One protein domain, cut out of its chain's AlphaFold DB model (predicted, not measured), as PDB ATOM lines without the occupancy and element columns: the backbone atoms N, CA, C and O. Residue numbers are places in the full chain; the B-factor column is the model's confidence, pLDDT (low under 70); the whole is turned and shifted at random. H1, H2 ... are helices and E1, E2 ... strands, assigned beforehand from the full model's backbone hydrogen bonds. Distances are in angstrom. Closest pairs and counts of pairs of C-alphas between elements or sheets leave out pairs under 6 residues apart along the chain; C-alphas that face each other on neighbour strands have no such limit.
ATOM      1  N   LYS A 102     -38.437  -1.507  31.909       88.81
ATOM      2  CA  LYS A 102     -38.687  -0.084  31.635       88.81
ATOM      3  C   LYS A 102     -39.835   0.179  30.659       88.81
ATOM      4  O   LYS A 102     -40.647   1.069  30.901       88.81
ATOM      5  N   ASP A 103     -39.878  -0.573  29.563       88.56
ATOM      6  CA  ASP A 103     -40.842  -0.364  28.477       88.56
ATOM      7  C   ASP A 103     -42.106  -1.240  28.624       88.56
ATOM      8  O   ASP A 103     -43.025  -1.167  27.802       88.56
ATOM      9  N   SER A 104     -42.169  -2.039  29.692       90.94
ATOM     10  CA  SER A 104     -43.256  -2.963  30.004       90.94
ATOM     11  C   SER A 104     -44.272  -2.351  30.964       90.94
ATOM     12  O   SER A 104     -43.934  -1.533  31.814       90.94
ATOM     13  N   ILE A 105     -45.518  -2.809  30.888       91.31
ATOM     14  CA  ILE A 105     -46.511  -2.618  31.946       91.31
ATOM     15  C   ILE A 105     -46.292  -3.708  32.991       91.31
ATOM     16  O   ILE A 105     -46.427  -4.889  32.675       91.31
ATOM     17  N   VAL A 106     -46.005  -3.330  34.233       92.62
ATOM     18  CA  VAL A 106     -45.915  -4.283  35.344       92.62
ATOM     19  C   VAL A 106     -47.228  -4.283  36.117       92.62
ATOM     20  O   VAL A 106     -47.672  -3.250  36.612       92.62
ATOM     21  N   ILE A 107     -47.841  -5.455  36.233       92.06
ATOM     22  CA  ILE A 107     -49.067  -5.666  36.998       92.06
ATOM     23  C   ILE A 107     -48.722  -6.562  38.186       92.06
ATOM     24  O   ILE A 107     -48.454  -7.755  37.992       92.06
ATOM     25  N   PRO A 108     -48.713  -6.012  39.411       91.25
ATOM     26  CA  PRO A 108     -48.536  -6.817  40.603       91.25
ATOM     27  C   PRO A 108     -49.744  -7.741  40.791       91.25
ATOM     28  O   PRO A 108     -50.891  -7.336  40.583       91.25
ATOM     29  N   PHE A 109     -49.498  -8.972  41.224       90.38
ATOM     30  CA  PHE A 109     -50.547  -9.856  41.725       90.38
ATOM     31  C   PHE A 109     -50.171 -10.414  43.095       90.38
ATOM     32  O   PHE A 109     -48.995 -10.608  43.400       90.38
ATOM     33  N   SER A 110     -51.180 -10.660  43.929       85.75
ATOM     34  CA  SER A 110     -50.962 -11.208  45.267       85.75
ATOM     35  C   SER A 110     -50.564 -12.681  45.194       85.75
ATOM     36  O   SER A 110     -51.235 -13.468  44.518       85.75
ATOM     37  N   ASP A 111     -49.518 -13.040  45.938       80.19
ATOM     38  CA  ASP A 111     -49.090 -14.422  46.201       80.19
ATOM     39  C   ASP A 111     -49.956 -15.133  47.249       80.19
ATOM     40  O   ASP A 111     -49.953 -16.362  47.360       80.19
ATOM     41  N   GLU A 112     -50.674 -14.367  48.072       78.00
ATOM     42  CA  GLU A 112     -51.474 -14.917  49.158       78.00
ATOM     43  C   GLU A 112     -52.814 -15.421  48.630       78.00
ATOM     44  O   GLU A 112     -53.599 -14.671  48.045       78.00
ATOM     45  N   ASN A 113     -53.092 -16.706  48.869       77.25
ATOM     46  CA  ASN A 113     -54.304 -17.385  48.401       77.25
ATOM     47  C   ASN A 113     -54.551 -17.188  46.893       77.25
ATOM     48  O   ASN A 113     -55.699 -17.089  46.452       77.25
ATOM     49  N   THR A 114     -53.477 -17.094  46.096       83.06
ATOM     50  CA  THR A 114     -53.570 -17.028  44.638       83.06
ATOM     51  C   THR A 114     -54.327 -18.244  44.131       83.06
ATOM     52  O   THR A 114     -53.947 -19.380  44.412       83.06
ATOM     53  N   SER A 115     -55.392 -18.016  43.368       86.12
ATOM     54  CA  SER A 115     -56.070 -19.115  42.688       86.12
ATOM     55  C   SER A 115     -55.255 -19.549  41.470       86.12
ATOM     56  O   SER A 115     -54.712 -18.718  40.736       86.12
ATOM     57  N   PHE A 116     -55.168 -20.860  41.253       87.75
ATOM     58  CA  PHE A 116     -54.382 -21.456  40.174       87.75
ATOM     59  C   PHE A 116     -55.242 -22.353  39.297       87.75
ATOM     60  O   PHE A 116     -56.018 -23.170  39.802       87.75
ATOM     61  N   VAL A 117     -54.979 -22.304  37.996       87.06
ATOM     62  CA  VAL A 117     -55.467 -23.249  36.992       87.06
ATOM     63  C   VAL A 117     -54.264 -24.057  36.531       87.06
ATOM     64  O   VAL A 117     -53.317 -23.487  36.008       87.06
ATOM     65  N   GLU A 118     -54.250 -25.364  36.797       85.75
ATOM     66  CA  GLU A 118     -53.137 -26.244  36.390       85.75
ATOM     67  C   GLU A 118     -51.736 -25.734  36.813       85.75
ATOM     68  O   GLU A 118     -50.779 -25.806  36.051       85.75
ATOM     69  N   ASP A 119     -51.602 -25.224  38.047       88.88
ATOM     70  CA  ASP A 119     -50.345 -24.648  38.587       88.88
ATOM     71  C   ASP A 119     -49.890 -23.332  37.909       88.88
ATOM     72  O   ASP A 119     -48.769 -22.858  38.122       88.88
ATOM     73  N   TYR A 120     -50.788 -22.696  37.151       90.94
ATOM     74  CA  TYR A 120     -50.624 -21.372  36.551       90.94
ATOM     75  C   TYR A 120     -51.559 -20.344  37.222       90.94
ATOM     76  O   TYR A 120     -52.730 -20.663  37.457       90.94
ATOM     77  N   PRO A 121     -51.095 -19.130  37.576       93.50
ATOM     78  CA  PRO A 121     -51.931 -18.134  38.247       93.50
ATOM     79  C   PRO A 121     -53.160 -17.755  37.419       93.50
ATOM     80  O   PRO A 121     -53.056 -17.516  36.213       93.50
ATOM     81  N   LEU A 122     -54.322 -17.646  38.068       93.19
ATOM     82  CA  LEU A 122     -55.598 -17.398  37.392       93.19
ATOM     83  C   LEU A 122     -55.593 -16.112  36.551       93.19
ATOM     84  O   LEU A 122     -56.091 -16.121  35.429       93.19
ATOM     85  N   LEU A 123     -55.011 -15.023  37.064       94.19
ATOM     86  CA  LEU A 123     -54.869 -13.767  36.317       94.19
ATOM     87  C   LEU A 123     -54.123 -13.985  34.994       94.19
ATOM     88  O   LEU A 123     -54.591 -13.563  33.938       94.19
ATOM     89  N   GLY A 124     -52.987 -14.685  35.051       94.31
ATOM     90  CA  GLY A 124     -52.221 -15.033  33.861       94.31
ATOM     91  C   GLY A 124     -53.018 -15.924  32.919       94.31
ATOM     92  O   GLY A 124     -52.972 -15.712  31.709       94.31
ATOM     93  N   HIS A 125     -53.738 -16.914  33.458       93.75
ATOM     94  CA  HIS A 125     -54.554 -17.848  32.676       93.75
ATOM     95  C   HIS A 125     -55.612 -17.097  31.867       93.75
ATOM     96  O   HIS A 125     -55.667 -17.234  30.650       93.75
ATOM     97  N   ILE A 126     -56.394 -16.235  32.523       94.12
ATOM     98  CA  ILE A 126     -57.450 -15.453  31.868       94.12
ATOM     99  C   ILE A 126     -56.869 -14.556  30.770       94.12
ATOM    100  O   ILE A 126     -57.395 -14.532  29.662       94.12
ATOM    101  N   LEU A 127     -55.777 -13.842  31.054       93.56
ATOM    102  CA  LEU A 127     -55.150 -12.947  30.077       93.56
ATOM    103  C   LEU A 127     -54.576 -13.704  28.875       93.56
ATOM    104  O   LEU A 127     -54.692 -13.240  27.741       93.56
ATOM    105  N   LYS A 128     -53.984 -14.877  29.111       92.44
ATOM    106  CA  LYS A 128     -53.473 -15.749  28.052       92.44
ATOM    107  C   LYS A 128     -54.598 -16.256  27.152       92.44
ATOM    108  O   LYS A 128     -54.492 -16.119  25.938       92.44
ATOM    109  N   GLU A 129     -55.679 -16.770  27.736       91.50
ATOM    110  CA  GLU A 129     -56.850 -17.245  26.984       91.50
ATOM    111  C   GLU A 129     -57.563 -16.108  26.232       91.50
ATOM    112  O   GLU A 129     -58.108 -16.329  25.154       91.50
ATOM    113  N   ALA A 130     -57.508 -14.878  26.752       90.94
ATOM    114  CA  ALA A 130     -58.022 -13.681  26.087       90.94
ATOM    115  C   ALA A 130     -57.081 -13.102  25.006       90.94
ATOM    116  O   ALA A 130     -57.410 -12.088  24.394       90.94
ATOM    117  N   GLY A 131     -55.906 -13.700  24.772       90.19
ATOM    118  CA  GLY A 131     -54.969 -13.280  23.721       90.19
ATOM    119  C   GLY A 131     -54.060 -12.094  24.071       90.19
ATOM    120  O   GLY A 131     -53.428 -11.542  23.177       90.19
ATOM    121  N   PHE A 132     -53.955 -11.706  25.348       87.94
ATOM    122  CA  PHE A 132     -53.079 -10.606  25.790       87.94
ATOM    123  C   PHE A 132     -51.600 -11.012  25.911       87.94
ATOM    124  O   PHE A 132     -50.741 -10.144  26.045       87.94
ATOM    125  N   GLU A 133     -51.307 -12.317  25.895       88.75
ATOM    126  CA  GLU A 133     -49.953 -12.895  25.944       88.75
ATOM    127  C   GLU A 133     -49.013 -12.251  26.993       88.75
ATOM    128  O   GLU A 133     -47.923 -11.787  26.644       88.75
ATOM    129  N   PRO A 134     -49.397 -12.199  28.285       93.56
ATOM    130  CA  PRO A 134     -48.537 -11.614  29.305       93.56
ATOM    131  C   PRO A 134     -47.306 -12.489  29.562       93.56
ATOM    132  O   PRO A 134     -47.408 -13.717  29.632       93.56
ATOM    133  N   SER A 135     -46.160 -11.849  29.786       95.75
ATOM    134  CA  SER A 135     -45.042 -12.494  30.475       95.75
ATOM    135  C   SER A 135     -45.375 -12.601  31.963       95.75
ATOM    136  O   SER A 135     -46.019 -11.711  32.522       95.75
ATOM    137  N   ILE A 136     -44.965 -13.677  32.628       96.19
ATOM    138  CA  ILE A 136     -45.289 -13.887  34.043       96.19
ATOM    139  C   ILE A 136     -44.139 -14.551  34.794       96.19
ATOM    140  O   ILE A 136     -43.527 -15.503  34.314       96.19
ATOM    141  N   LEU A 137     -43.886 -14.065  36.006       96.19
ATOM    142  CA  LEU A 137     -43.059 -14.721  37.014       96.19
ATOM    143  C   LEU A 137     -43.981 -15.155  38.155       96.19
ATOM    144  O   LEU A 137     -44.808 -14.368  38.606       96.19
ATOM    145  N   TRP A 138     -43.866 -16.389  38.634       95.56
ATOM    146  CA  TRP A 138     -44.699 -16.855  39.741       95.56
ATOM    147  C   TRP A 138     -44.064 -17.998  40.521       95.56
ATOM    148  O   TRP A 138     -43.172 -18.708  40.045       95.56
ATOM    149  N   LYS A 139     -44.582 -18.206  41.730       93.38
ATOM    150  CA  LYS A 139     -44.287 -19.376  42.546       93.38
ATOM    151  C   LYS A 139     -45.400 -20.408  42.363       93.38
ATOM    152  O   LYS A 139     -46.578 -20.110  42.530       93.38
ATOM    153  N   THR A 140     -45.029 -21.626  41.993       91.81
ATOM    154  CA  THR A 140     -45.949 -22.772  41.892       91.81
ATOM    155  C   THR A 140     -46.502 -23.162  43.262       91.81
ATOM    156  O   THR A 140     -45.907 -22.826  44.292       91.81
ATOM    157  N   LYS A 141     -47.556 -23.988  43.301       87.19
ATOM    158  CA  LYS A 141     -48.082 -24.549  44.564       87.19
ATOM    159  C   LYS A 141     -47.028 -25.322  45.361       87.19
ATOM    160  O   LYS A 141     -47.095 -25.386  46.583       87.19
ATOM    161  N   SER A 142     -46.042 -25.900  44.669       89.06
ATOM    162  CA  SER A 142     -44.909 -26.613  45.279       89.06
ATOM    163  C   SER A 142     -43.849 -25.696  45.899       89.06
ATOM    164  O   SER A 142     -42.926 -26.175  46.552       89.06
ATOM    165  N   GLY A 143     -43.946 -24.387  45.667       89.19
ATOM    166  CA  GLY A 143     -42.953 -23.408  46.085       89.19
ATOM    167  C   GLY A 143     -41.824 -23.167  45.075       89.19
ATOM    168  O   GLY A 143     -40.972 -22.320  45.326       89.19
ATOM    169  N   THR A 144     -41.814 -23.864  43.938       92.50
ATOM    170  CA  THR A 144     -40.815 -23.669  42.872       92.50
ATOM    171  C   THR A 144     -41.131 -22.417  42.058       92.50
ATOM    172  O   THR A 144     -42.285 -22.239  41.664       92.50
ATOM    173  N   TRP A 145     -40.129 -21.588  41.766       94.81
ATOM    174  CA  TRP A 145     -40.263 -20.424  40.885       94.81
ATOM    175  C   TRP A 145     -40.287 -20.825  39.408       94.81
ATOM    176  O   TRP A 145     -39.501 -21.667  38.967       94.81
ATOM    177  N   LYS A 146     -41.185 -20.209  38.641       95.88
ATOM    178  CA  LYS A 146     -41.284 -20.331  37.185       95.88
ATOM    179  C   LYS A 146     -41.408 -18.947  36.565       95.88
ATOM    180  O   LYS A 146     -41.993 -18.046  37.162       95.88
ATOM    181  N   CYS A 147     -40.863 -18.807  35.366       96.38
ATOM    182  CA  CYS A 147     -41.020 -17.637  34.521       96.38
ATOM    183  C   CYS A 147     -41.451 -18.117  33.133       96.38
ATOM    184  O   CYS A 147     -40.985 -19.160  32.681       96.38
ATOM    185  N   GLU A 148     -42.354 -17.383  32.494       95.88
ATOM    186  CA  GLU A 148     -42.785 -17.609  31.115       95.88
ATOM    187  C   GLU A 148     -42.714 -16.269  30.383       95.88
ATOM    188  O   GLU A 148     -43.414 -15.318  30.743       95.88
ATOM    189  N   GLY A 149     -41.838 -16.189  29.383       92.69
ATOM    190  CA  GLY A 149     -41.643 -15.025  28.537       92.69
ATOM    191  C   GLY A 149     -42.573 -15.081  27.330       92.69
ATOM    192  O   GLY A 149     -42.695 -16.100  26.645       92.69
ATOM    193  N   ARG A 150     -43.243 -13.968  27.053       89.94
ATOM    194  CA  ARG A 150     -44.160 -13.808  25.922       89.94
ATOM    195  C   ARG A 150     -43.875 -12.486  25.204       89.94
ATOM    196  O   ARG A 150     -43.354 -11.563  25.825       89.94
ATOM    197  N   PRO A 151     -44.198 -12.372  23.903       81.88
ATOM    198  CA  PRO A 151     -43.891 -11.175  23.117       81.88
ATOM    199  C   PRO A 151     -44.734  -9.942  23.499       81.88
ATOM    200  O   PRO A 151     -44.482  -8.858  22.975       81.88
ATOM    201  N   GLY A 152     -45.725 -10.088  24.385       81.25
ATOM    202  CA  GLY A 152     -46.503  -8.978  24.924       81.25
ATOM    203  C   GLY A 152     -45.680  -8.031  25.807       81.25
ATOM    204  O   GLY A 152     -44.615  -8.367  26.318       81.25
ATOM    205  N   TYR A 153     -46.204  -6.823  26.018       86.56
ATOM    206  CA  TYR A 153     -45.583  -5.787  26.858       86.56
ATOM    207  C   TYR A 153     -46.069  -5.814  28.315       86.56
ATOM    208  O   TYR A 153     -45.681  -4.956  29.104       86.56
ATOM    209  N   ILE A 154     -46.934  -6.764  28.683       92.06
ATOM    210  CA  ILE A 154     -47.441  -6.928  30.050       92.06
ATOM    211  C   ILE A 154     -46.576  -7.946  30.787       92.06
ATOM    212  O   ILE A 154     -46.354  -9.053  30.297       92.06
ATOM    213  N   TRP A 155     -46.149  -7.577  31.990       94.62
ATOM    214  CA  TRP A 155     -45.489  -8.440  32.955       94.62
ATOM    215  C   TRP A 155     -46.366  -8.599  34.190       94.62
ATOM    216  O   TRP A 155     -46.684  -7.624  34.867       94.62
ATOM    217  N   LEU A 156     -46.736  -9.836  34.500       94.88
ATOM    218  CA  LEU A 156     -47.390 -10.199  35.750       94.88
ATOM    219  C   LEU A 156     -46.307 -10.617  36.739       94.88
ATOM    220  O   LEU A 156     -45.624 -11.621  36.525       94.88
ATOM    221  N   LEU A 157     -46.134  -9.837  37.802       94.25
ATOM    222  CA  LEU A 157     -45.087 -10.072  38.792       94.25
ATOM    223  C   LEU A 157     -45.690 -10.190  40.194       94.25
ATOM    224  O   LEU A 157     -46.648  -9.478  40.503       94.25
ATOM    225  N   PRO A 158     -45.142 -11.053  41.061       93.06
ATOM    226  CA  PRO A 158     -45.637 -11.176  42.420       93.06
ATOM    227  C   PRO A 158     -45.417  -9.895  43.222       93.06
ATOM    228  O   PRO A 158     -44.305  -9.361  43.247       93.06
ATOM    229  N   GLU A 159     -46.450  -9.412  43.912       90.62
ATOM    230  CA  GLU A 159     -46.364  -8.189  44.718       90.62
ATOM    231  C   GLU A 159     -45.302  -8.323  45.815       90.62
ATOM    232  O   GLU A 159     -44.496  -7.413  46.007       90.62
ATOM    233  N   SER A 160     -45.222  -9.484  46.476       90.06
ATOM    234  CA  SER A 160     -44.215  -9.712  47.517       90.06
ATOM    235  C   SER A 160     -42.788  -9.651  46.962       90.06
ATOM    236  O   SER A 160     -41.897  -9.084  47.590       90.06
ATOM    237  N   TRP A 161     -42.572 -10.173  45.753       90.88
ATOM    238  CA  TRP A 161     -41.275 -10.162  45.079       90.88
ATOM    239  C   TRP A 161     -40.862  -8.756  44.652       90.88
ATOM    240  O   TRP A 161     -39.714  -8.361  44.862       90.88
ATOM    241  N   LEU A 162     -41.810  -7.978  44.124       89.44
ATOM    242  CA  LEU A 162     -41.591  -6.572  43.794       89.44
ATOM    243  C   LEU A 162     -41.258  -5.751  45.038       89.44
ATOM    244  O   LEU A 162     -40.278  -5.017  45.024       89.44
ATOM    245  N   LEU A 163     -42.016  -5.896  46.129       87.38
ATOM    246  CA  LEU A 163     -41.767  -5.146  47.364       87.38
ATOM    247  C   LEU A 163     -40.382  -5.437  47.953       87.38
ATOM    248  O   LEU A 163     -39.734  -4.524  48.462       87.38
ATOM    249  N   MET A 164     -39.915  -6.684  47.856       85.06
ATOM    250  CA  MET A 164     -38.582  -7.070  48.325       85.06
ATOM    251  C   MET A 164     -37.446  -6.468  47.490       85.06
ATOM    252  O   MET A 164     -36.418  -6.108  48.055       85.06
ATOM    253  N   LEU A 165     -37.598  -6.389  46.163       82.44
ATOM    254  CA  LEU A 165     -36.503  -6.007  45.257       82.44
ATOM    255  C   LEU A 165     -36.542  -4.552  44.796       82.44
ATOM    256  O   LEU A 165     -35.494  -3.997  44.476       82.44
ATOM    257  N   ALA A 166     -37.729  -3.952  44.738       73.38
ATOM    258  CA  ALA A 166     -37.938  -2.586  44.272       73.38
ATOM    259  C   ALA A 166     -37.913  -1.555  45.409       73.38
ATOM    260  O   ALA A 166     -38.034  -0.368  45.135       73.38
ATOM    261  N   GLU A 167     -37.842  -1.983  46.677       70.88
ATOM    262  CA  GLU A 167     -37.939  -1.104  47.861       70.88
ATOM    263  C   GLU A 167     -39.180  -0.177  47.850       70.88
ATOM    264  O   GLU A 167     -39.197   0.890  48.462       70.88
TER     265      GLU A 167
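What this domain is: This is residues 102 to 167 of the 282 residues of an uncharacterized protein of Desulfosporosinus acidiphilus (strain DSM 22704 / JCM 16185 / SJ4) (UniProt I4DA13). A small four-stranded sheet makes the core, with H1 over one face, running along E4 and E2, and H2 on the opposite face, standing up from the sheet over edge strand E1. A long looping link, residues 110 to 121, takes the chain from E1 to H1. The printed part has 66 residues with two named helices and four named strands, in the order E1, H1, E2, E3, E4, H2. The mixed sheet runs E1, E4, E2, E3, and the class is mixed, helices and strands. The whole is compact, with a radius of gyration of the C-alphas of 11.4 A and spans of 30 by 26 by 16 A.

Where its parts are: E1 is residues 105 to 109, 12.8 A long, with C-alpha 105 at (-46.511, -2.618, 31.946). H1 is residues 122 to 129, 10.5 A long, with C-alpha 122 at (-55.598, -17.398, 37.392). E2 is residues 135 to 139, 13.9 A, and E3 is residues 145 to 148, 10.5 A. E4 is residues 154 to 158, 13.2 A. H2 is residues 159 to 166, 10.1 A, with C-alpha 166 at (-37.938, -2.586, 44.272).

How they stand to each other: E1 and E4 are parallel neighbours at 31 degrees, with N 107 and O 155 2.8 A apart, within hydrogen-bond range. E4 and E2 are parallel at 12 degrees, with N 137 and O 156 at 3.0 A. E2 and E3 form a hairpin, antiparallel at 167 degrees, with N 138 and O 146 at 2.9 A. E1, H1 and E2 make a split strand-helix-strand unit, two strands running the same way with a helix between them in the chain and E4 between them in the sheet; its crossover is right-handed. H1 is on the sheet at a height of 10.5 A, over E4 and only just over E2, on which 3 of its C-alphas fall. The closest C-alphas of H1 and E2 are those of Gly 124 and Ile 136, 7.0 A apart. On the local plane H1 stands at 18 degrees to E4, along the strands. H2 is on the opposite face, over E1, and its line rises 45 degrees. The closest C-alphas of E1 and H2 are those of Pro 108 and Glu 159, 4.9 A apart. H1 and H2 are apart. In both helices every O i to N i+4 pair is within hydrogen-bond range.

The domain as a whole: The C-alphas farthest apart, of Glu 129 and Glu 167, are 32.5 A apart. The printed part has no cut. The link from E1 to H1 is long, and the others are tight. Mean pLDDT of the printed part is 89.7, and no printed residue is under 70.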